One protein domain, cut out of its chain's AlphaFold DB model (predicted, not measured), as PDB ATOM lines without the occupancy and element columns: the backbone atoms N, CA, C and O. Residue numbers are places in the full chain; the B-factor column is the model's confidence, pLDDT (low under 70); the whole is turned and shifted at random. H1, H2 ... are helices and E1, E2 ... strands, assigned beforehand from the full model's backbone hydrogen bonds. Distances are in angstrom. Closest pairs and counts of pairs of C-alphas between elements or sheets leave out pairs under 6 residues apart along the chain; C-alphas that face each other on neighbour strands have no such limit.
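This is residues 132 to 286 of the 286 residues of an uncharacterized protein of Mesocestoides corti (UniProt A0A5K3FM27). Two lobes, each a twisted sheet of five strands, are strung along one long helix, H1, whose earlier part packs on the sheet E1 to E5 and whose later part packs on the sheet E6 to E10. The short helix H2 covers part of the same face of the second sheet as H1, and the strands of one sheet are apart from those of the other. The printed part has 155 residues with ten named strands and two named helices, in the order E1 to E5, H1, E6 to E10, H2. Both sheets keep chain order and are antiparallel; the class is mixed. The whole is loose, with a radius of gyration of the C-alphas of 19.1 A, and elongated, spanning 60 by 32 by 30 A.

Start at E1, residues 132 to 136, E2, 140 to 147, E3, 150 to 157, E4, 163 to 170, and E5, 175 to 182: a strongly twisted meander, each strand the antiparallel neighbour of the one before. Look for N 134 and O 142 at 2.8 A, N 143 and O 154 at 2.9 A, N 153 and O 167 at 2.8 A, and N 166 and O 179 at 2.8 A. H1, residues 189 to 218, is on one face of this sheet, two layers, at a height over the sheet of 9.6 A. It runs slantwise to the strands, at 55 degrees to E3 on the local plane; the closest C-alphas of E3 and H1 are those of Val 152 and Ala 193, 7.3 A apart. The second meander, also strongly twisted, is E6, residues 220 to 223, E7, 226 to 233, E8, 238 to 244, E9, 251 to 258, and E10, 261 to 270. Its pairs include N 226 and O 223 at 3.1 A, N 231 and O 240 at 2.8 A, N 241 and O 255 at 2.8 A, and N 254 and O 267 at 2.9 A. H1 is on this sheet too, at a height over the sheet of 8.1 A, along the strands at 5 degrees to E8 on the local plane; the closest C-alphas of H1 and E8 are those of Phe 207 and Leu 244, 6.8 A apart. H2, residues 276 to 285, is on the same face as H1, again two layers, at a height over the sheet of 9.0 A, over E9. H1 and H2 are close but not clearly touching, with the C-alphas of Val 210 and Phe 276 7.6 A apart. Every O i to N i+4 pair is within hydrogen-bond range in H1 and H2.

Find C-alpha 132 at (-101.342, -154.290, -101.362), where E1 begins. From C-alpha 189 at (-113.666, -149.061, -102.213), H1 runs 42.8 A to C-alpha 218. E5 measures 23.5 A; E10, 26.3 A, bends by 55 degrees at residue 264, and E7 bends by 62 degrees at residue 229. H2 ends at C-alpha 285, at (-116.344, -111.692, -126.599).

The two C-alphas farthest apart are those of Asp 138 and Asn 235, 61.0 A. The printed part has no cut and no long link. The mean pLDDT of the printed part is 77.3; look for values under 70 at, among others, residues 219 to 230 and 232 to 237.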
ATOM      1  N   THR A 132    -102.485-154.356-102.273       85.44
ATOM      2  CA  THR A 132    -101.342-154.290-101.362       85.44
ATOM      3  C   THR A 132    -101.668-153.303-100.259       85.44
ATOM      4  O   THR A 132    -102.008-152.155-100.546       85.44
ATOM      5  N   ILE A 133    -101.553-153.730 -99.004       84.31
ATOM      6  CA  ILE A 133    -101.914-152.911 -97.849       84.31
ATOM      7  C   ILE A 133    -100.668-152.635 -97.013       84.31
ATOM      8  O   ILE A 133     -99.907-153.547 -96.696       84.31
ATOM      9  N   ILE A 134    -100.442-151.366 -96.679       84.12
ATOM     10  CA  ILE A 134     -99.273-150.899 -95.930       84.12
ATOM     11  C   ILE A 134     -99.752-150.022 -94.778       84.12
ATOM     12  O   ILE A 134    -100.560-149.119 -94.977       84.12
ATOM     13  N   ILE A 135     -99.227-150.259 -93.578       78.94
ATOM     14  CA  ILE A 135     -99.429-149.374 -92.430       78.94
ATOM     15  C   ILE A 135     -98.154-148.562 -92.229       78.94
ATOM     16  O   ILE A 135     -97.112-149.114 -91.877       78.94
ATOM     17  N   ASP A 136     -98.232-147.258 -92.476       77.81
ATOM     18  CA  ASP A 136     -97.112-146.339 -92.285       77.81
ATOM     19  C   ASP A 136     -97.054-145.888 -90.822       77.81
ATOM     20  O   ASP A 136     -97.948-145.173 -90.356       77.81
ATOM     21  N   ASN A 137     -96.005-146.326 -90.110       66.50
ATOM     22  CA  ASN A 137     -95.610-145.854 -88.776       66.50
ATOM     23  C   ASN A 137     -96.800-145.657 -87.804       66.50
ATOM     24  O   ASN A 137     -96.930-144.609 -87.167       66.50
ATOM     25  N   ASP A 138     -97.706-146.641 -87.748       66.81
ATOM     26  CA  ASP A 138     -98.908-146.682 -86.890       66.81
ATOM     27  C   ASP A 138     -99.884-145.489 -87.041       66.81
ATOM     28  O   ASP A 138    -100.697-145.197 -86.150       66.81
ATOM     29  N   SER A 139     -99.797-144.778 -88.171       73.12
ATOM     30  CA  SER A 139    -100.505-143.514 -88.402       73.12
ATOM     31  C   SER A 139    -101.440-143.556 -89.606       73.12
ATOM     32  O   SER A 139    -102.544-143.021 -89.530       73.12
ATOM     33  N   ASN A 140    -101.041-144.191 -90.710       81.88
ATOM     34  CA  ASN A 140    -101.860-144.232 -91.924       81.88
ATOM     35  C   ASN A 140    -101.968-145.656 -92.462       81.88
ATOM     36  O   ASN A 140    -100.987-146.397 -92.453       81.88
ATOM     37  N   LEU A 141    -103.149-146.025 -92.958       85.31
ATOM     38  CA  LEU A 141    -103.329-147.229 -93.772       85.31
ATOM     39  C   LEU A 141    -103.322-146.797 -95.239       85.31
ATOM     40  O   LEU A 141    -104.099-145.932 -95.636       85.31
ATOM     41  N   HIS A 142    -102.449-147.397 -96.031       87.88
ATOM     42  CA  HIS A 142    -102.385-147.227 -97.472       87.88
ATOM     43  C   HIS A 142    -102.837-148.517 -98.138       87.88
ATOM     44  O   HIS A 142    -102.412-149.600 -97.737       87.88
ATOM     45  N   THR A 143    -103.667-148.410 -99.168       88.31
ATOM     46  CA  THR A 143    -104.080-149.566 -99.969       88.31
ATOM     47  C   THR A 143    -103.870-149.260-101.438       88.31
ATOM     48  O   THR A 143    -104.404-148.264-101.926       88.31
ATOM     49  N   PHE A 144    -103.146-150.122-102.139       90.44
ATOM     50  CA  PHE A 144    -102.803-149.972-103.548       90.44
ATOM     51  C   PHE A 144    -103.381-151.127-104.347       90.44
ATOM     52  O   PHE A 144    -103.126-152.276-104.001       90.44
ATOM     53  N   PHE A 145    -104.103-150.854-105.427       90.94
ATOM     54  CA  PHE A 145    -104.612-151.905-106.307       90.94
ATOM     55  C   PHE A 145    -104.782-151.403-107.746       90.94
ATOM     56  O   PHE A 145    -105.039-150.216-107.964       90.94
ATOM     57  N   PRO A 146    -104.626-152.282-108.748       90.62
ATOM     58  CA  PRO A 146    -104.955-151.955-110.126       90.62
ATOM     59  C   PRO A 146    -106.466-152.072-110.373       90.62
ATOM     60  O   PRO A 146    -107.105-153.016-109.911       90.62
ATOM     61  N   LEU A 147    -107.032-151.154-111.158       90.50
ATOM     62  CA  LEU A 147    -108.427-151.201-111.600       90.50
ATOM     63  C   LEU A 147    -108.556-150.618-113.012       90.50
ATOM     64  O   LEU A 147    -108.220-149.459-113.229       90.50
ATOM     65  N   ASP A 148    -109.019-151.408-113.983       86.88
ATOM     66  CA  ASP A 148    -109.253-150.975-115.375       86.88
ATOM     67  C   ASP A 148    -108.070-150.245-116.051       86.88
ATOM     68  O   ASP A 148    -108.254-149.305-116.827       86.88
ATOM     69  N   GLY A 149    -106.836-150.669-115.754       87.19
ATOM     70  CA  GLY A 149    -105.611-150.038-116.266       87.19
ATOM     71  C   GLY A 149    -105.170-148.785-115.498       87.19
ATOM     72  O   GLY A 149    -104.195-148.145-115.886       87.19
ATOM     73  N   TYR A 150    -105.853-148.439-114.406       89.88
ATOM     74  CA  TYR A 150    -105.470-147.378-113.479       89.88
ATOM     75  C   TYR A 150    -104.815-147.971-112.229       89.88
ATOM     76  O   TYR A 150    -105.221-149.023-111.737       89.88
ATOM     77  N   GLY A 151    -103.815-147.277-111.691       91.56
ATOM     78  CA  GLY A 151    -103.339-147.479-110.330       91.56
ATOM     79  C   GLY A 151    -104.226-146.701-109.366       91.56
ATOM     80  O   GLY A 151    -104.391-145.489-109.518       91.56
ATOM     81  N   VAL A 152    -104.805-147.393-108.389       91.56
ATOM     82  CA  VAL A 152    -105.646-146.795-107.352       91.56
ATOM     83  C   VAL A 152    -104.933-146.895-106.012       91.56
ATOM     84  O   VAL A 152    -104.502-147.972-105.606       91.56
ATOM     85  N   GLU A 153    -104.830-145.768-105.316       92.38
ATOM     86  CA  GLU A 153    -104.341-145.687-103.945       92.38
ATOM     87  C   GLU A 153    -105.405-145.037-103.059       92.38
ATOM     88  O   GLU A 153    -105.870-143.929-103.337       92.38
ATOM     89  N   TYR A 154    -105.735-145.696-101.951       89.00
ATOM     90  CA  TYR A 154    -106.394-145.044-100.827       89.00
ATOM     91  C   TYR A 154    -105.407-144.798 -99.697       89.00
ATOM     92  O   TYR A 154    -104.638-145.685 -99.334       89.00
ATOM     93  N   ILE A 155    -105.491-143.609 -99.108       88.06
ATOM     94  CA  ILE A 155    -104.759-143.214 -97.909       88.06
ATOM     95  C   ILE A 155    -105.775-142.880 -96.827       88.06
ATOM     96  O   ILE A 155    -106.567-141.940 -96.959       88.06
ATOM     97  N   PHE A 156    -105.729-143.648 -95.747       82.06
ATOM     98  CA  PHE A 156    -106.601-143.519 -94.596       82.06
ATOM     99  C   PHE A 156    -105.810-142.943 -93.427       82.06
ATOM    100  O   PHE A 156    -104.947-143.610 -92.853       82.06
ATOM    101  N   GLU A 157    -106.099-141.690 -93.086       78.19
ATOM    102  CA  GLU A 157    -105.383-140.970 -92.035       78.19
ATOM    103  C   GLU A 157    -106.014-141.212 -90.655       78.19
ATOM    104  O   GLU A 157    -107.210-140.976 -90.462       78.19
ATOM    105  N   ARG A 158    -105.209-141.589 -89.652       75.12
ATOM    106  CA  ARG A 158    -105.636-141.679 -88.244       75.12
ATOM    107  C   ARG A 158    -105.734-140.281 -87.618       75.12
ATOM    108  O   ARG A 158    -104.810-139.810 -86.954       75.12
ATOM    109  N   LYS A 159    -106.846-139.579 -87.858       71.94
ATOM    110  CA  LYS A 159    -107.117-138.223 -87.335       71.94
ATOM    111  C   LYS A 159    -108.561-138.070 -86.839       71.94
ATOM    112  O   LYS A 159    -109.436-138.797 -87.301       71.94
ATOM    113  N   PRO A 160    -108.846-137.091 -85.953       61.16
ATOM    114  CA  PRO A 160    -110.217-136.717 -85.613       61.16
ATOM    115  C   PRO A 160    -110.943-136.277 -86.894       61.16
ATOM    116  O   PRO A 160    -110.564-135.270 -87.488       61.16
ATOM    117  N   ASN A 161    -111.956-137.037 -87.318       65.88
ATOM    118  CA  ASN A 161    -112.571-137.003 -88.658       65.88
ATOM    119  C   ASN A 161    -111.637-137.543 -89.756       65.88
ATOM    120  O   ASN A 161    -111.089-136.759 -90.538       65.88
ATOM    121  N   PRO A 162    -111.446-138.871 -89.832       67.94
ATOM    122  CA  PRO A 162    -110.576-139.454 -90.837       67.94
ATOM    123  C   PRO A 162    -111.109-139.123 -92.228       67.94
ATOM    124  O   PRO A 162    -112.288-139.295 -92.551       67.94
ATOM    125  N   MET A 163    -110.208-138.594 -93.044       75.38
ATOM    126  CA  MET A 163    -110.433-138.368 -94.457       75.38
ATOM    127  C   MET A 163    -109.788-139.505 -95.229       75.38
ATOM    128  O   MET A 163    -108.659-139.901 -94.942       75.38
ATOM    129  N   ILE A 164    -110.509-139.995 -96.226       81.69
ATOM    130  CA  ILE A 164    -110.002-140.946 -97.200       81.69
ATOM    131  C   ILE A 164    -109.458-140.121 -98.358       81.69
ATOM    132  O   ILE A 164    -110.224-139.429 -99.029       81.69
ATOM    133  N   SER A 165    -108.152-140.164 -98.596       86.38
ATOM    134  CA  SER A 165    -107.602-139.628 -99.842       86.38
ATOM    135  C   SER A 165    -107.586-140.745-100.875       86.38
ATOM    136  O   SER A 165    -106.995-141.788-100.631       86.38
ATOM    137  N   LEU A 166    -108.256-140.536-102.000       88.31
ATOM    138  CA  LEU A 166    -108.239-141.423-103.156       88.31
ATOM    139  C   LEU A 166    -107.374-140.786-104.232       88.31
ATOM    140  O   LEU A 166    -107.714-139.711-104.724       88.31
ATOM    141  N   ASN A 167    -106.306-141.471-104.614       89.50
ATOM    142  CA  ASN A 167    -105.481-141.136-105.760       89.50
ATOM    143  C   ASN A 167    -105.719-142.177-106.855       89.50
ATOM    144  O   ASN A 167    -105.655-143.377-106.607       89.50
ATOM    145  N   ILE A 168    -105.991-141.717-108.070       88.44
ATOM    146  CA  ILE A 168    -106.146-142.566-109.251       88.44
ATOM    147  C   ILE A 168    -105.171-142.053-110.297       88.44
ATOM    148  O   ILE A 168    -105.171-140.861-110.608       88.44
ATOM    149  N   SER A 169    -104.346-142.930-110.851       88.06
ATOM    150  CA  SER A 169    -103.398-142.575-111.903       88.06
ATOM    151  C   SER A 169    -103.446-143.562-113.059       88.06
ATOM    152  O   SER A 169    -103.622-144.761-112.877       88.06
ATOM    153  N   ASN A 170    -103.256-143.052-114.270       85.88
ATOM    154  CA  ASN A 170    -102.936-143.851-115.443       85.88
ATOM    155  C   ASN A 170    -101.679-143.254-116.074       85.88
ATOM    156  O   ASN A 170    -101.699-142.132-116.585       85.88
ATOM    157  N   HIS A 171    -100.576-143.993-115.975       78.75
ATOM    158  CA  HIS A 171     -99.275-143.531-116.449       78.75
ATOM    159  C   HIS A 171     -99.198-143.469-117.975       78.75
ATOM    160  O   HIS A 171     -98.598-142.530-118.489       78.75
ATOM    161  N   ASP A 172     -99.851-144.399-118.677       75.56
ATOM    162  CA  ASP A 172     -99.852-144.461-120.141       75.56
ATOM    163  C   ASP A 172    -100.624-143.286-120.758       75.56
ATOM    164  O   ASP A 172    -100.242-142.756-121.799       75.56
ATOM    165  N   LEU A 173    -101.692-142.845-120.088       72.25
ATOM    166  CA  LEU A 173    -102.515-141.707-120.505       72.25
ATOM    167  C   LEU A 173    -102.085-140.377-119.867       72.25
ATOM    168  O   LEU A 173    -102.727-139.355-120.106       72.25
ATOM    169  N   HIS A 174    -101.048-140.373-119.022       72.31
ATOM    170  CA  HIS A 174    -100.639-139.216-118.214       72.31
ATOM    171  C   HIS A 174    -101.796-138.572-117.413       72.31
ATOM    172  O   HIS A 174    -101.822-137.360-117.191       72.31
ATOM    173  N   GLN A 175    -102.756-139.381-116.953       71.94
ATOM    174  CA  GLN A 175    -103.915-138.929-116.178       71.94
ATOM    175  C   GLN A 175    -103.681-139.146-114.682       71.94
ATOM    176  O   GLN A 175    -103.227-140.208-114.260       71.94
ATOM    177  N   GLN A 176    -104.042-138.158-113.863       80.56
ATOM    178  CA  GLN A 176    -104.017-138.280-112.408       80.56
ATOM    179  C   GLN A 176    -105.192-137.529-111.789       80.56
ATOM    180  O   GLN A 176    -105.455-136.388-112.162       80.56
ATOM    181  N   PHE A 177    -105.849-138.160-110.821       80.62
ATOM    182  CA  PHE A 177    -106.950-137.635-110.026       80.62
ATOM    183  C   PHE A 177    -106.650-137.833-108.545       80.62
ATOM    184  O   PHE A 177    -106.124-138.871-108.147       80.62
ATOM    185  N   SER A 178    -106.994-136.843-107.724       83.56
ATOM    186  CA  SER A 178    -106.898-136.956-106.273       83.56
ATOM    187  C   SER A 178    -108.094-136.285-105.623       83.56
ATOM    188  O   SER A 178    -108.349-135.101-105.852       83.56
ATOM    189  N   VAL A 179    -108.825-137.034-104.800       80.69
ATOM    190  CA  VAL A 179    -109.990-136.531-104.072       80.69
ATOM    191  C   VAL A 179    -109.929-136.931-102.611       80.69
ATOM    192  O   VAL A 179    -109.516-138.031-102.258       80.69
ATOM    193  N   LYS A 180    -110.382-136.024-101.750       80.56
ATOM    194  CA  LYS A 180    -110.573-136.288-100.329       80.56
ATOM    195  C   LYS A 180    -112.048-136.547-100.058       80.56
ATOM    196  O   LYS A 180    -112.896-135.729-100.406       80.56
ATOM    197  N   VAL A 181    -112.345-137.675 -99.428       73.75
ATOM    198  CA  VAL A 181    -113.697-138.143 -99.116       73.75
ATOM    199  C   VAL A 181    -113.850-138.239 -97.602       73.75
ATOM    200  O   VAL A 181    -112.967-138.743 -96.911       73.75
ATOM    201  N   CYS A 182    -114.955-137.721 -97.068       68.62
ATOM    202  CA  CYS A 182    -115.271-137.870 -95.649       68.62
ATOM    203  C   CYS A 182    -115.809-139.273 -95.353       68.62
ATOM    204  O   CYS A 182    -116.594-139.829 -96.123       68.62
ATOM    205  N   TRP A 183    -115.432-139.807 -94.195       64.06
ATOM    206  CA  TRP A 183    -115.874-141.104 -93.694       64.06
ATOM    207  C   TRP A 183    -117.310-141.039 -93.150       64.06
ATOM    208  O   TRP A 183    -117.518-140.842 -91.956       64.06
ATOM    209  N   SER A 184    -118.330-141.128 -94.007       58.44
ATOM    210  CA  SER A 184    -119.729-141.091 -93.533       58.44
ATOM    211  C   SER A 184    -120.760-141.820 -94.401       58.44
ATOM    212  O   SER A 184    -121.959-141.679 -94.164       58.44
ATOM    213  N   VAL A 185    -120.334-142.625 -95.375       60.03
ATOM    214  CA  VAL A 185    -121.237-143.341 -96.295       60.03
ATOM    215  C   VAL A 185    -120.925-144.838 -96.255       60.03
ATOM    216  O   VAL A 185    -119.779-145.211 -96.004       60.03
ATOM    217  N   GLN A 186    -121.918-145.703 -96.510       66.62
ATOM    218  CA  GLN A 186    -121.614-147.062 -96.974       66.62
ATOM    219  C   GLN A 186    -120.677-146.927 -98.178       66.62
ATOM    220  O   GLN A 186    -121.025-146.295 -99.173       66.62
ATOM    221  N   PHE A 187    -119.460-147.428 -98.021       72.88
ATOM    222  CA  PHE A 187    -118.357-147.213 -98.939       72.88
ATOM    223  C   PHE A 187    -117.787-148.580 -99.293       72.88
ATOM    224  O   PHE A 187    -117.200-149.248 -98.440       72.88
ATOM    225  N   ASP A 188    -118.013-148.991-100.536       83.00
ATOM    226  CA  ASP A 188    -117.257-150.056-101.177       83.00
ATOM    227  C   ASP A 188    -116.089-149.400-101.941       83.00
ATOM    228  O   ASP A 188    -116.334-148.575-102.833       83.00
ATOM    229  N   PRO A 189    -114.824-149.691-101.583       84.00
ATOM    230  CA  PRO A 189    -113.666-149.061-102.213       84.00
ATOM    231  C   PRO A 189    -113.566-149.333-103.717       84.00
ATOM    232  O   PRO A 189    -113.179-148.450-104.481       84.00
ATOM    233  N   ILE A 190    -113.934-150.531-104.172       87.38
ATOM    234  CA  ILE A 190    -113.804-150.907-105.583       87.38
ATOM    235  C   ILE A 190    -114.883-150.197-106.397       87.38
ATOM    236  O   ILE A 190    -114.568-149.549-107.398       87.38
ATOM    237  N   GLU A 191    -116.142-150.250-105.952       88.56
ATOM    238  CA  GLU A 191    -117.240-149.561-106.645       88.56
ATOM    239  C   GLU A 191    -117.023-148.045-106.674       88.56
ATOM    240  O   GLU A 191    -117.232-147.395-107.705       88.56
ATOM    241  N   PHE A 192    -116.548-147.468-105.565       86.44
ATOM    242  CA  PHE A 192    -116.267-146.040-105.504       86.44
ATOM    243  C   PHE A 192    -115.139-145.647-106.461       86.44
ATOM    244  O   PHE A 192    -115.324-144.705-107.236       86.44
ATOM    245  N   ALA A 193    -114.003-146.354-106.461       88.12
ATOM    246  CA  ALA A 193    -112.914-146.095-107.404       88.12
ATOM    247  C   ALA A 193    -113.383-146.232-108.858       88.12
ATOM    248  O   ALA A 193    -113.129-145.340-109.668       88.12
ATOM    249  N   ASN A 194    -114.144-147.286-109.168       90.00
ATOM    250  CA  ASN A 194    -114.676-147.523-110.507       90.00
ATOM    251  C   ASN A 194    -115.575-146.370-110.980       90.00
ATOM    252  O   ASN A 194    -115.415-145.863-112.088       90.00
ATOM    253  N   SER A 195    -116.470-145.885-110.112       87.25
ATOM    254  CA  SER A 195    -117.338-144.743-110.434       87.25
ATOM    255  C   SER A 195    -116.546-143.473-110.767       87.25
ATOM    256  O   SER A 195    -116.942-142.696-111.636       87.25
ATOM    257  N   ARG A 196    -115.396-143.265-110.108       86.06
ATOM    258  CA  ARG A 196    -114.511-142.123-110.369       86.06
ATOM    259  C   ARG A 196    -113.731-142.293-111.662       86.06
ATOM    260  O   ARG A 196    -113.651-141.332-112.418       86.06
ATOM    261  N   ILE A 197    -113.233-143.495-111.950       88.12
ATOM    262  CA  ILE A 197    -112.589-143.810-113.234       88.12
ATOM    263  C   ILE A 197    -113.562-143.572-114.391       88.12
ATOM    264  O   ILE A 197    -113.191-142.935-115.375       88.12
ATOM    265  N   LEU A 198    -114.810-144.032-114.269       88.56
ATOM    266  CA  LEU A 198    -115.829-143.816-115.294       88.56
ATOM    267  C   LEU A 198    -116.087-142.322-115.521       88.56
ATOM    268  O   LEU A 198    -116.002-141.859-116.655       88.56
ATOM    269  N   ALA A 199    -116.286-141.554-114.447       83.19
ATOM    270  CA  ALA A 199    -116.469-140.107-114.546       83.19
ATOM    271  C   ALA A 199    -115.258-139.399-115.185       83.19
ATOM    272  O   ALA A 199    -115.428-138.458-115.956       83.19
ATOM    273  N   MET A 200    -114.031-139.853-114.902       82.19
ATOM    274  CA  MET A 200    -112.818-139.327-115.541       82.19
ATOM    275  C   MET A 200    -112.782-139.625-117.044       82.19
ATOM    276  O   MET A 200    -112.398-138.747-117.822       82.19
ATOM    277  N   LYS A 201    -113.173-140.838-117.459       85.31
ATOM    278  CA  LYS A 201    -113.262-141.229-118.876       85.31
ATOM    279  C   LYS A 201    -114.296-140.372-119.607       85.31
ATOM    280  O   LYS A 201    -113.944-139.720-120.585       85.31
ATOM    281  N   GLU A 202    -115.509-140.270-119.068       84.88
ATOM    282  CA  GLU A 202    -116.591-139.445-119.629       84.88
ATOM    283  C   GLU A 202    -116.197-137.962-119.733       84.88
ATOM    284  O   GLU A 202    -116.418-137.315-120.756       84.88
ATOM    285  N   ALA A 203    -115.560-137.416-118.691       82.56
ATOM    286  CA  ALA A 203    -115.069-136.039-118.696       82.56
ATOM    287  C   ALA A 203    -113.979-135.805-119.752       82.56
ATOM    288  O   ALA A 203    -113.926-134.728-120.347       82.56
ATOM    289  N   SER A 204    -113.120-136.801-119.983       82.19
ATOM    290  CA  SER A 204    -112.071-136.740-121.006       82.19
ATOM    291  C   SER A 204    -112.667-136.785-122.414       82.19
ATOM    292  O   SER A 204    -112.317-135.950-123.239       82.19
ATOM    293  N   GLU A 205    -113.632-137.673-122.665       85.38
ATOM    294  CA  GLU A 205    -114.342-137.757-123.951       85.38
ATOM    295  C   GLU A 205    -115.086-136.453-124.277       85.38
ATOM    296  O   GLU A 205    -114.974-135.917-125.382       85.38
ATOM    297  N   LEU A 206    -115.796-135.886-123.295       82.50
ATOM    298  CA  LEU A 206    -116.480-134.604-123.463       82.50
ATOM    299  C   LEU A 206    -115.489-133.458-123.712       82.50
ATOM    300  O   LEU A 206    -115.769-132.542-124.490       82.50
ATOM    301  N   PHE A 207    -114.326-133.496-123.063       82.88
ATOM    302  CA  PHE A 207    -113.265-132.528-123.308       82.88
ATOM    303  C   PHE A 207    -112.707-132.649-124.732       82.88
ATOM    304  O   PHE A 207    -112.572-131.625-125.400       82.88
ATOM    305  N   ASP A 208    -112.476-133.860-125.239       82.00
ATOM    306  CA  ASP A 208    -112.035-134.090-126.621       82.00
ATOM    307  C   ASP A 208    -113.057-133.576-127.646       82.00
ATOM    308  O   ASP A 208    -112.688-132.946-128.645       82.00
ATOM    309  N   ASP A 209    -114.353-133.754-127.378       82.88
ATOM    310  CA  ASP A 209    -115.423-133.180-128.197       82.88
ATOM    311  C   ASP A 209    -115.379-131.643-128.209       82.88
ATOM    312  O   ASP A 209    -115.537-131.025-129.270       82.88
ATOM    313  N   VAL A 210    -115.118-131.014-127.056       80.25
ATOM    314  CA  VAL A 210    -114.905-129.559-126.950       80.25
ATOM    315  C   VAL A 210    -113.695-129.125-127.754       80.25
ATOM    316  O   VAL A 210    -113.808-128.178-128.538       80.25
ATOM    317  N   LEU A 211    -112.565-129.818-127.611       78.56
ATOM    318  CA  LEU A 211    -111.370-129.516-128.386       78.56
ATOM    319  C   LEU A 211    -111.674-129.604-129.883       78.56
ATOM    320  O   LEU A 211    -111.392-128.652-130.599       78.56
ATOM    321  N   ARG A 212    -112.348-130.664-130.346       80.25
ATOM    322  CA  ARG A 212    -112.725-130.839-131.757       80.25
ATOM    323  C   ARG A 212    -113.596-129.698-132.281       80.25
ATOM    324  O   ARG A 212    -113.344-129.195-133.378       80.25
ATOM    325  N   VAL A 213    -114.620-129.282-131.530       81.06
ATOM    326  CA  VAL A 213    -115.495-128.158-131.919       81.06
ATOM    327  C   VAL A 213    -114.682-126.870-132.048       81.06
ATOM    328  O   VAL A 213    -114.790-126.170-133.056       81.06
ATOM    329  N   LEU A 214    -113.824-126.590-131.068       78.06
ATOM    330  CA  LEU A 214    -112.967-125.409-131.078       78.06
ATOM    331  C   LEU A 214    -111.924-125.446-132.200       78.06
ATOM    332  O   LEU A 214    -111.721-124.433-132.868       78.06
ATOM    333  N   SER A 215    -111.300-126.597-132.459       75.88
ATOM    334  CA  SER A 215    -110.330-126.776-133.545       75.88
ATOM    335  C   SER A 215    -110.974-126.529-134.904       75.88
ATOM    336  O   SER A 215    -110.378-125.861-135.745       75.88
ATOM    337  N   ASN A 216    -112.196-127.025-135.111       79.25
ATOM    338  CA  ASN A 216    -112.938-126.819-136.353       79.25
ATOM    339  C   ASN A 216    -113.306-125.346-136.576       79.25
ATOM    340  O   ASN A 216    -113.333-124.893-137.718       79.25
ATOM    341  N   GLN A 217    -113.602-124.604-135.505       78.81
ATOM    342  CA  GLN A 217    -114.049-123.213-135.598       78.81
ATOM    343  C   GLN A 217    -112.890-122.208-135.673       78.81
ATOM    344  O   GLN A 217    -112.972-121.241-136.430       78.81
ATOM    345  N   TYR A 218    -111.817-122.421-134.908       74.56
ATOM    346  CA  TYR A 218    -110.737-121.440-134.737       74.56
ATOM    347  C   TYR A 218    -109.387-121.894-135.305       74.56
ATOM    348  O   TYR A 218    -108.490-121.074-135.474       74.56
ATOM    349  N   GLY A 219    -109.238-123.174-135.652       65.81
ATOM    350  CA  GLY A 219    -107.945-123.771-135.974       65.81
ATOM    351  C   GLY A 219    -107.126-124.056-134.711       65.81
ATOM    352  O   GLY A 219    -107.110-123.278-133.755       65.81
ATOM    353  N   CYS A 220    -106.435-125.195-134.705       62.91
ATOM    354  CA  CYS A 220    -105.505-125.563-133.641       62.91
ATOM    355  C   CYS A 220    -104.064-125.373-134.088       62.91
ATOM    356  O   CYS A 220    -103.704-125.727-135.211       62.91
ATOM    357  N   GLY A 221    -103.236-124.877-133.174       56.62
ATOM    358  CA  GLY A 221    -101.797-125.081-133.237       56.62
ATOM    359  C   GLY A 221    -101.383-126.050-132.133       56.62
ATOM    360  O   GLY A 221    -101.939-126.022-131.038       56.62
ATOM    361  N   ALA A 222    -100.420-126.913-132.433       53.19
ATOM    362  CA  ALA A 222     -99.629-127.608-131.426       53.19
ATOM    363  C   ALA A 222     -98.263-126.912-131.382       53.19
ATOM    364  O   ALA A 222     -97.757-126.491-132.421       53.19
ATOM    365  N   ASN A 223     -97.704-126.715-130.192       51.72
ATOM    366  CA  ASN A 223     -96.319-126.283-130.032       51.72
ATOM    367  C   ASN A 223     -95.584-127.485-129.466       51.72
ATOM    368  O   ASN A 223     -96.029-128.032-128.463       51.72
ATOM    369  N   ASP A 224     -94.459-127.855-130.066       45.94
ATOM    370  CA  ASP A 224     -93.671-129.005-129.609       45.94
ATOM    371  C   ASP A 224     -93.167-128.835-128.154       45.94
ATOM    372  O   ASP A 224     -92.880-129.821-127.481       45.94
ATOM    373  N   ASP A 225     -93.128-127.596-127.647       52.03
ATOM    374  CA  ASP A 225     -92.704-127.240-126.285       52.03
ATOM    375  C   ASP A 225     -93.846-127.165-125.244       52.03
ATOM    376  O   ASP A 225     -93.574-126.940-124.062       52.03
ATOM    377  N   ASP A 226     -95.122-127.297-125.640       55.16
ATOM    378  CA  ASP A 226     -96.268-127.142-124.725       55.16
ATOM    379  C   ASP A 226     -97.360-128.194-125.019       55.16
ATOM    380  O   ASP A 226     -97.999-128.129-126.072       55.16
ATOM    381  N   PRO A 227     -97.585-129.171-124.117       56.28
ATOM    382  CA  PRO A 227     -98.482-130.299-124.371       56.28
ATOM    383  C   PRO A 227     -99.974-129.932-124.313       56.28
ATOM    384  O   PRO A 227    -100.809-130.733-124.733       56.28
ATOM    385  N   ASP A 228    -100.330-128.749-123.797       63.41
ATOM    386  CA  ASP A 228    -101.726-128.321-123.693       63.41
ATOM    387  C   ASP A 228    -102.218-127.718-125.036       63.41
ATOM    388  O   ASP A 228    -101.593-126.789-125.565       63.41
ATOM    389  N   PRO A 229    -103.364-128.170-125.588       61.47
ATOM    390  CA  PRO A 229    -103.877-127.674-126.862       61.47
ATOM    391  C   PRO A 229    -104.234-126.185-126.782       61.47
ATOM    392  O   PRO A 229    -104.915-125.730-125.851       61.47
ATOM    393  N   TYR A 230    -103.810-125.421-127.794       66.19
ATOM    394  CA  TYR A 230    -104.154-124.010-127.925       66.19
ATOM    395  C   TYR A 230    -104.930-123.699-129.207       66.19
ATOM    396  O   TYR A 230    -104.757-124.309-130.264       66.19
ATOM    397  N   PHE A 231    -105.790-122.695-129.089       70.00
ATOM    398  CA  PHE A 231    -106.661-122.191-130.140       70.00
ATOM    399  C   PHE A 231    -106.282-120.744-130.430       70.00
ATOM    400  O   PHE A 231    -106.190-119.917-129.513       70.00
ATOM    401  N   LEU A 232    -106.052-120.437-131.705       62.41
ATOM    402  CA  LEU A 232    -105.725-119.087-132.156       62.41
ATOM    403  C   LEU A 232    -106.950-118.460-132.803       62.41
ATOM    404  O   LEU A 232    -107.397-118.895-133.856       62.41
ATOM    405  N   ILE A 233    -107.456-117.372-132.229       63.44
ATOM    406  CA  ILE A 233    -108.439-116.560-132.944       63.44
ATOM    407  C   ILE A 233    -107.671-115.581-133.832       63.44
ATOM    408  O   ILE A 233    -107.202-114.531-133.378       63.44
ATOM    409  N   ASN A 234    -107.546-115.928-135.115       56.34
ATOM    410  CA  ASN A 234    -106.780-115.153-136.101       56.34
ATOM    411  C   ASN A 234    -107.208-113.677-136.186       56.34
ATOM    412  O   ASN A 234    -106.372-112.804-136.417       56.34
ATOM    413  N   ASN A 235    -108.485-113.380-135.932       54.81
ATOM    414  CA  ASN A 235    -109.026-112.026-136.045       54.81
ATOM    415  C   ASN A 235    -108.672-111.116-134.855       54.81
ATOM    416  O   ASN A 235    -108.653-109.899-135.018       54.81
ATOM    417  N   THR A 236    -108.367-111.668-133.673       59.69
ATOM    418  CA  THR A 236    -108.134-110.878-132.446       59.69
ATOM    419  C   THR A 236    -106.698-110.940-131.933       59.69
ATOM    420  O   THR A 236    -106.369-110.219-130.989       59.69
ATOM    421  N   ARG A 237    -105.815-111.744-132.553       64.88
ATOM    422  CA  ARG A 237    -104.447-112.005-132.055       64.88
ATOM    423  C   ARG A 237    -104.473-112.436-130.581       64.88
ATOM    424  O   ARG A 237    -103.731-111.916-129.750       64.88
ATOM    425  N   GLN A 238    -105.362-113.360-130.238       70.81
ATOM    426  CA  GLN A 238    -105.456-113.931-128.897       70.81
ATOM    427  C   GLN A 238    -105.264-115.444-128.960       70.81
ATOM    428  O   GLN A 238    -105.657-116.088-129.934       70.81
ATOM    429  N   CYS A 239    -104.653-115.988-127.910       75.25
ATOM    430  CA  CYS A 239    -104.427-117.416-127.753       75.25
ATOM    431  C   CYS A 239    -105.234-117.917-126.555       75.25
ATOM    432  O   CYS A 239    -105.154-117.344-125.465       75.25
ATOM    433  N   PHE A 240    -106.010-118.976-126.752       78.12
ATOM    434  CA  PHE A 240    -106.759-119.638-125.691       78.12
ATOM    435  C   PHE A 240    -106.214-121.039-125.485       78.12
ATOM    436  O   PHE A 240    -105.926-121.738-126.448       78.12
ATOM    437  N   ARG A 241    -106.100-121.459-124.229       79.44
ATOM    438  CA  ARG A 241    -105.747-122.829-123.855       79.44
ATOM    439  C   ARG A 241    -106.909-123.448-123.121       79.44
ATOM    440  O   ARG A 241    -107.412-122.842-122.170       79.44
ATOM    441  N   ALA A 242    -107.310-124.631-123.554       79.50
ATOM    442  CA  ALA A 242    -108.300-125.420-122.850       79.50
ATOM    443  C   ALA A 242    -107.590-126.511-122.057       79.50
ATOM    444  O   ALA A 242    -106.665-127.144-122.558       79.50
ATOM    445  N   LYS A 243    -108.023-126.728-120.820       81.88
ATOM    446  CA  LYS A 243    -107.513-127.791-119.961       81.88
ATOM    447  C   LYS A 243    -108.644-128.383-119.139       81.88
ATOM    448  O   LYS A 243    -109.447-127.636-118.583       81.88
ATOM    449  N   LEU A 244    -108.671-129.701-119.009       78.94
ATOM    450  CA  LEU A 244    -109.514-130.374-118.031       78.94
ATOM    451  C   LEU A 244    -108.887-130.237-116.634       78.94
ATOM    452  O   LEU A 244    -107.689-130.467-116.456       78.94
ATOM    453  N   ASP A 245    -109.670-129.823-115.638       78.00
ATOM    454  CA  ASP A 245    -109.196-129.746-114.255       78.00
ATOM    455  C   ASP A 245    -108.915-131.152-113.714       78.00
ATOM    456  O   ASP A 245    -109.829-131.873-113.327       78.00
ATOM    457  N   THR A 246    -107.640-131.521-113.630       68.00
ATOM    458  CA  THR A 246    -107.201-132.846-113.174       68.00
ATOM    459  C   THR A 246    -107.420-133.087-111.678       68.00
ATOM    460  O   THR A 246    -107.296-134.213-111.207       68.00
ATOM    461  N   LYS A 247    -107.776-132.065-110.889       68.69
ATOM    462  CA  LYS A 247    -108.122-132.277-109.473       68.69
ATOM    463  C   LYS A 247    -109.545-132.778-109.298       68.69
ATOM    464  O   LYS A 247    -109.807-133.547-108.383       68.69
ATOM    465  N   THR A 248    -110.463-132.317-110.140       69.75
ATOM    466  CA  THR A 248    -111.896-132.594-109.966       69.75
ATOM    467  C   THR A 248    -112.505-133.384-111.113       69.75
ATOM    468  O   THR A 248    -113.558-133.979-110.913       69.75
ATOM    469  N   PHE A 249    -111.883-133.370-112.299       74.75
ATOM    470  CA  PHE A 249    -112.445-133.826-113.581       74.75
ATOM    471  C   PHE A 249    -113.870-133.314-113.826       74.75
ATOM    472  O   PHE A 249    -114.633-133.895-114.582       74.75
ATOM    473  N   ALA A 250    -114.238-132.204-113.183       78.88
ATOM    474  CA  ALA A 250    -115.587-131.656-113.213       78.88
ATOM    475  C   ALA A 250    -115.657-130.347-114.001       78.88
ATOM    476  O   ALA A 250    -116.744-129.822-114.223       78.88
ATOM    477  N   ASN A 251    -114.507-129.795-114.394       82.81
ATOM    478  CA  ASN A 251    -114.422-128.463-114.963       82.81
ATOM    479  C   ASN A 251    -113.482-128.414-116.162       82.81
ATOM    480  O   ASN A 251    -112.356-128.907-116.096       82.81
ATOM    481  N   ILE A 252    -113.899-127.698-117.200       82.81
ATOM    482  CA  ILE A 252    -113.013-127.225-118.261       82.81
ATOM    483  C   ILE A 252    -112.536-125.828-117.895       82.81
ATOM    484  O   ILE A 252    -113.313-124.917-117.610       82.81
ATOM    485  N   VAL A 253    -111.229-125.647-117.931       84.25
ATOM    486  CA  VAL A 253    -110.565-124.374-117.730       84.25
ATOM    487  C   VAL A 253    -110.155-123.823-119.085       84.25
ATOM    488  O   VAL A 253    -109.283-124.383-119.743       84.25
ATOM    489  N   ILE A 254    -110.726-122.683-119.468       84.75
ATOM    490  CA  ILE A 254    -110.270-121.916-120.629       84.75
ATOM    491  C   ILE A 254    -109.430-120.746-120.123       84.75
ATOM    492  O   ILE A 254    -109.929-119.854-119.435       84.75
ATOM    493  N   SER A 255    -108.137-120.760-120.433       85.38
ATOM    494  CA  SER A 255    -107.195-119.690-120.101       85.38
ATOM    495  C   SER A 255    -106.886-118.856-121.336       85.38
ATOM    496  O   SER A 255    -106.617-119.395-122.403       85.38
ATOM    497  N   LYS A 256    -106.891-117.537-121.178       83.44
ATOM    498  CA  LYS A 256    -106.584-116.565-122.223       83.44
ATOM    499  C   LYS A 256    -105.153-116.058-122.064       83.44
ATOM    500  O   LYS A 256    -104.756-115.673-120.963       83.44
ATOM    501  N   PHE A 257    -104.423-115.981-123.168       78.00
ATOM    502  CA  PHE A 257    -103.038-115.524-123.257       78.00
ATOM    503  C   PHE A 257    -102.877-114.460-124.344       78.00
ATOM    504  O   PHE A 257    -103.633-114.418-125.324       78.00
ATOM    505  N   LYS A 258    -101.860-113.606-124.194       72.69
ATOM    506  CA  LYS A 258    -101.384-112.768-125.301       72.69
ATOM    507  C   LYS A 258    -100.525-113.625-126.243       72.69
ATOM    508  O   LYS A 258     -99.951-114.626-125.829       72.69
ATOM    509  N   VAL A 259    -100.395-113.215-127.510       61.69
ATOM    510  CA  VAL A 259     -99.607-113.936-128.545       61.69
ATOM    511  C   VAL A 259     -98.154-114.203-128.120       61.69
ATOM    512  O   VAL A 259     -97.554-115.177-128.560       61.69
ATOM    513  N   HIS A 260     -97.596-113.367-127.239       55.91
ATOM    514  CA  HIS A 260     -96.232-113.484-126.716       55.91
ATOM    515  C   HIS A 260     -96.193-113.392-125.186       55.91
ATOM    516  O   HIS A 260     -95.554-112.506-124.623       55.91
ATOM    517  N   GLY A 261     -96.901-114.300-124.514       68.25
ATOM    518  CA  GLY A 261     -96.808-114.478-123.064       68.25
ATOM    519  C   GLY A 261     -98.052-114.052-122.286       68.25
ATOM    520  O   GLY A 261     -99.120-113.845-122.854       68.25
ATOM    521  N   ASP A 262     -97.869-113.991-120.968       67.81
ATOM    522  CA  ASP A 262     -98.796-113.700-119.870       67.81
ATOM    523  C   ASP A 262    -100.258-114.134-120.024       67.81
ATOM    524  O   ASP A 262    -101.032-113.664-120.864       67.81
ATOM    525  N   LYS A 263    -100.678-114.972-119.075       78.19
ATOM    526  CA  LYS A 263    -102.082-115.288-118.847       78.19
ATOM    527  C   LYS A 263    -102.834-114.012-118.460       78.19
ATOM    528  O   LYS A 263    -102.589-113.426-117.411       78.19
ATOM    529  N   VAL A 264    -103.765-113.601-119.313       82.38
ATOM    530  CA  VAL A 264    -104.574-112.380-119.159       82.38
ATOM    531  C   VAL A 264    -105.970-112.663-118.621       82.38
ATOM    532  O   VAL A 264    -106.647-111.748-118.165       82.38
ATOM    533  N   GLY A 265    -106.411-113.918-118.659       83.62
ATOM    534  CA  GLY A 265    -107.713-114.299-118.134       83.62
ATOM    535  C   GLY A 265    -107.868-115.801-117.978       83.62
ATOM    536  O   GLY A 265    -107.104-116.595-118.528       83.62
ATOM    537  N   GLN A 266    -108.870-116.188-117.204       87.69
ATOM    538  CA  GLN A 266    -109.299-117.567-117.054       87.69
ATOM    539  C   GLN A 266    -110.796-117.585-116.806       87.69
ATOM    540  O   GLN A 266    -111.308-116.757-116.050       87.69
ATOM    541  N   LYS A 267    -111.472-118.569-117.383       86.69
ATOM    542  CA  LYS A 267    -112.831-118.928-117.009       86.69
ATOM    543  C   LYS A 267    -112.918-120.432-116.800       86.69
ATOM    544  O   LYS A 267    -112.236-121.208-117.469       86.69
ATOM    545  N   VAL A 268    -113.720-120.815-115.818       86.44
ATOM    546  CA  VAL A 268    -113.974-122.204-115.448       86.44
ATOM    547  C   VAL A 268    -115.402-122.525-115.861       86.44
ATOM    548  O   VAL A 268    -116.317-121.761-115.553       86.44
ATOM    549  N   PHE A 269    -115.569-123.624-116.583       84.12
ATOM    550  CA  PHE A 269    -116.846-124.113-117.074       84.12
ATOM    551  C   PHE A 269    -117.115-125.480-116.445       84.12
ATOM    552  O   PHE A 269    -116.389-126.428-116.755       84.12
ATOM    553  N   PRO A 270    -118.120-125.598-115.563       84.69
ATOM    554  CA  PRO A 270    -118.548-126.889-115.044       84.69
ATOM    555  C   PRO A 270    -119.031-127.786-116.183       84.69
ATOM    556  O   PRO A 270    -119.828-127.351-117.013       84.69
ATOM    557  N   LEU A 271    -118.570-129.037-116.212       80.19
ATOM    558  CA  LEU A 271    -118.997-130.026-117.205       80.19
ATOM    559  C   LEU A 271    -120.484-130.365-117.074       80.19
ATOM    560  O   LEU A 271    -121.152-130.550-118.087       80.19
ATOM    561  N   SER A 272    -121.012-130.378-115.845       78.50
ATOM    562  CA  SER A 272    -122.427-130.657-115.550       78.50
ATOM    563  C   SER A 272    -123.397-129.725-116.271       78.50
ATOM    564  O   SER A 272    -124.501-130.130-116.619       78.50
ATOM    565  N   ASP A 273    -122.975-128.483-116.499       80.12
ATOM    566  CA  ASP A 273    -123.797-127.409-117.055       80.12
ATOM    567  C   ASP A 273    -123.180-126.836-118.336       80.12
ATOM    568  O   ASP A 273    -123.504-125.716-118.748       80.12
ATOM    569  N   LEU A 274    -122.260-127.580-118.963       79.25
ATOM    570  CA  LEU A 274    -121.512-127.085-120.106       79.25
ATOM    571  C   LEU A 274    -122.445-126.869-121.298       79.25
ATOM    572  O   LEU A 274    -122.896-127.801-121.962       79.25
ATOM    573  N   LYS A 275    -122.668-125.599-121.625       82.56
ATOM    574  CA  LYS A 275    -123.281-125.187-122.885       82.56
ATOM    575  C   LYS A 275    -122.181-124.709-123.817       82.56
ATOM    576  O   LYS A 275    -121.558-123.681-123.563       82.56
ATOM    577  N   PHE A 276    -121.983-125.413-124.932       79.25
ATOM    578  CA  PHE A 276    -120.993-125.036-125.951       79.25
ATOM    579  C   PHE A 276    -121.127-123.570-126.390       79.25
ATOM    580  O   PHE A 276    -120.122-122.893-126.578       79.25
ATOM    581  N   GLY A 277    -122.358-123.052-126.469       79.50
ATOM    582  CA  GLY A 277    -122.616-121.645-126.780       79.50
ATOM    583  C   GLY A 277    -122.005-120.660-125.776       79.50
ATOM    584  O   GLY A 277    -121.485-119.634-126.193       79.50
ATOM    585  N   ASP A 278    -121.990-120.973-124.477       82.12
ATOM    586  CA  ASP A 278    -121.408-120.094-123.450       82.12
ATOM    587  C   ASP A 278    -119.878-120.063-123.528       82.12
ATOM    588  O   ASP A 278    -119.244-119.043-123.237       82.12
ATOM    589  N   LEU A 279    -119.291-121.191-123.923       79.69
ATOM    590  CA  LEU A 279    -117.860-121.337-124.135       79.69
ATOM    591  C   LEU A 279    -117.414-120.595-125.403       79.69
ATOM    592  O   LEU A 279    -116.471-119.810-125.340       79.69
ATOM    593  N   ILE A 280    -118.144-120.754-126.511       80.50
ATOM    594  CA  ILE A 280    -117.927-119.994-127.753       80.50
ATOM    595  C   ILE A 280    -118.094-118.496-127.496       80.50
ATOM    596  O   ILE A 280    -117.202-117.720-127.817       80.50
ATOM    597  N   ASN A 281    -119.178-118.090-126.832       82.19
ATOM    598  CA  ASN A 281    -119.433-116.686-126.522       82.19
ATOM    599  C   ASN A 281    -118.305-116.080-125.672       82.19
ATOM    600  O   ASN A 281    -117.879-114.957-125.923       82.19
ATOM    601  N   TYR A 282    -117.763-116.818-124.697       80.88
ATOM    602  CA  TYR A 282    -116.598-116.353-123.935       80.88
ATOM    603  C   TYR A 282    -115.357-116.157-124.812       80.88
ATOM    604  O   TYR A 282    -114.627-115.194-124.613       80.88
ATOM    605  N   ILE A 283    -115.119-117.055-125.766       77.19
ATOM    606  CA  ILE A 283    -113.973-117.001-126.680       77.19
ATOM    607  C   ILE A 283    -114.120-115.831-127.670       77.19
ATOM    608  O   ILE A 283    -113.151-115.120-127.917       77.19
ATOM    609  N   GLU A 284    -115.327-115.575-128.183       75.44
ATOM    610  CA  GLU A 284    -115.598-114.508-129.162       75.44
ATOM    611  C   GLU A 284    -115.728-113.105-128.545       75.44
ATOM    612  O   GLU A 284    -115.438-112.116-129.219       75.44
ATOM    613  N   THR A 285    -116.160-112.992-127.283       74.12
ATOM    614  CA  THR A 285    -116.344-111.692-126.599       74.12
ATOM    615  C   THR A 285    -115.139-111.235-125.779       74.12
ATOM    616  O   THR A 285    -115.144-110.111-125.270       74.12
ATOM    617  N   ALA A 286    -114.121-112.085-125.625       63.47
ATOM    618  CA  ALA A 286    -112.923-111.792-124.844       63.47
ATOM    619  C   ALA A 286    -111.912-110.915-125.595       63.47
ATOM    620  O   ALA A 286    -111.283-110.074-124.914       63.47
TER     621      ALA A 286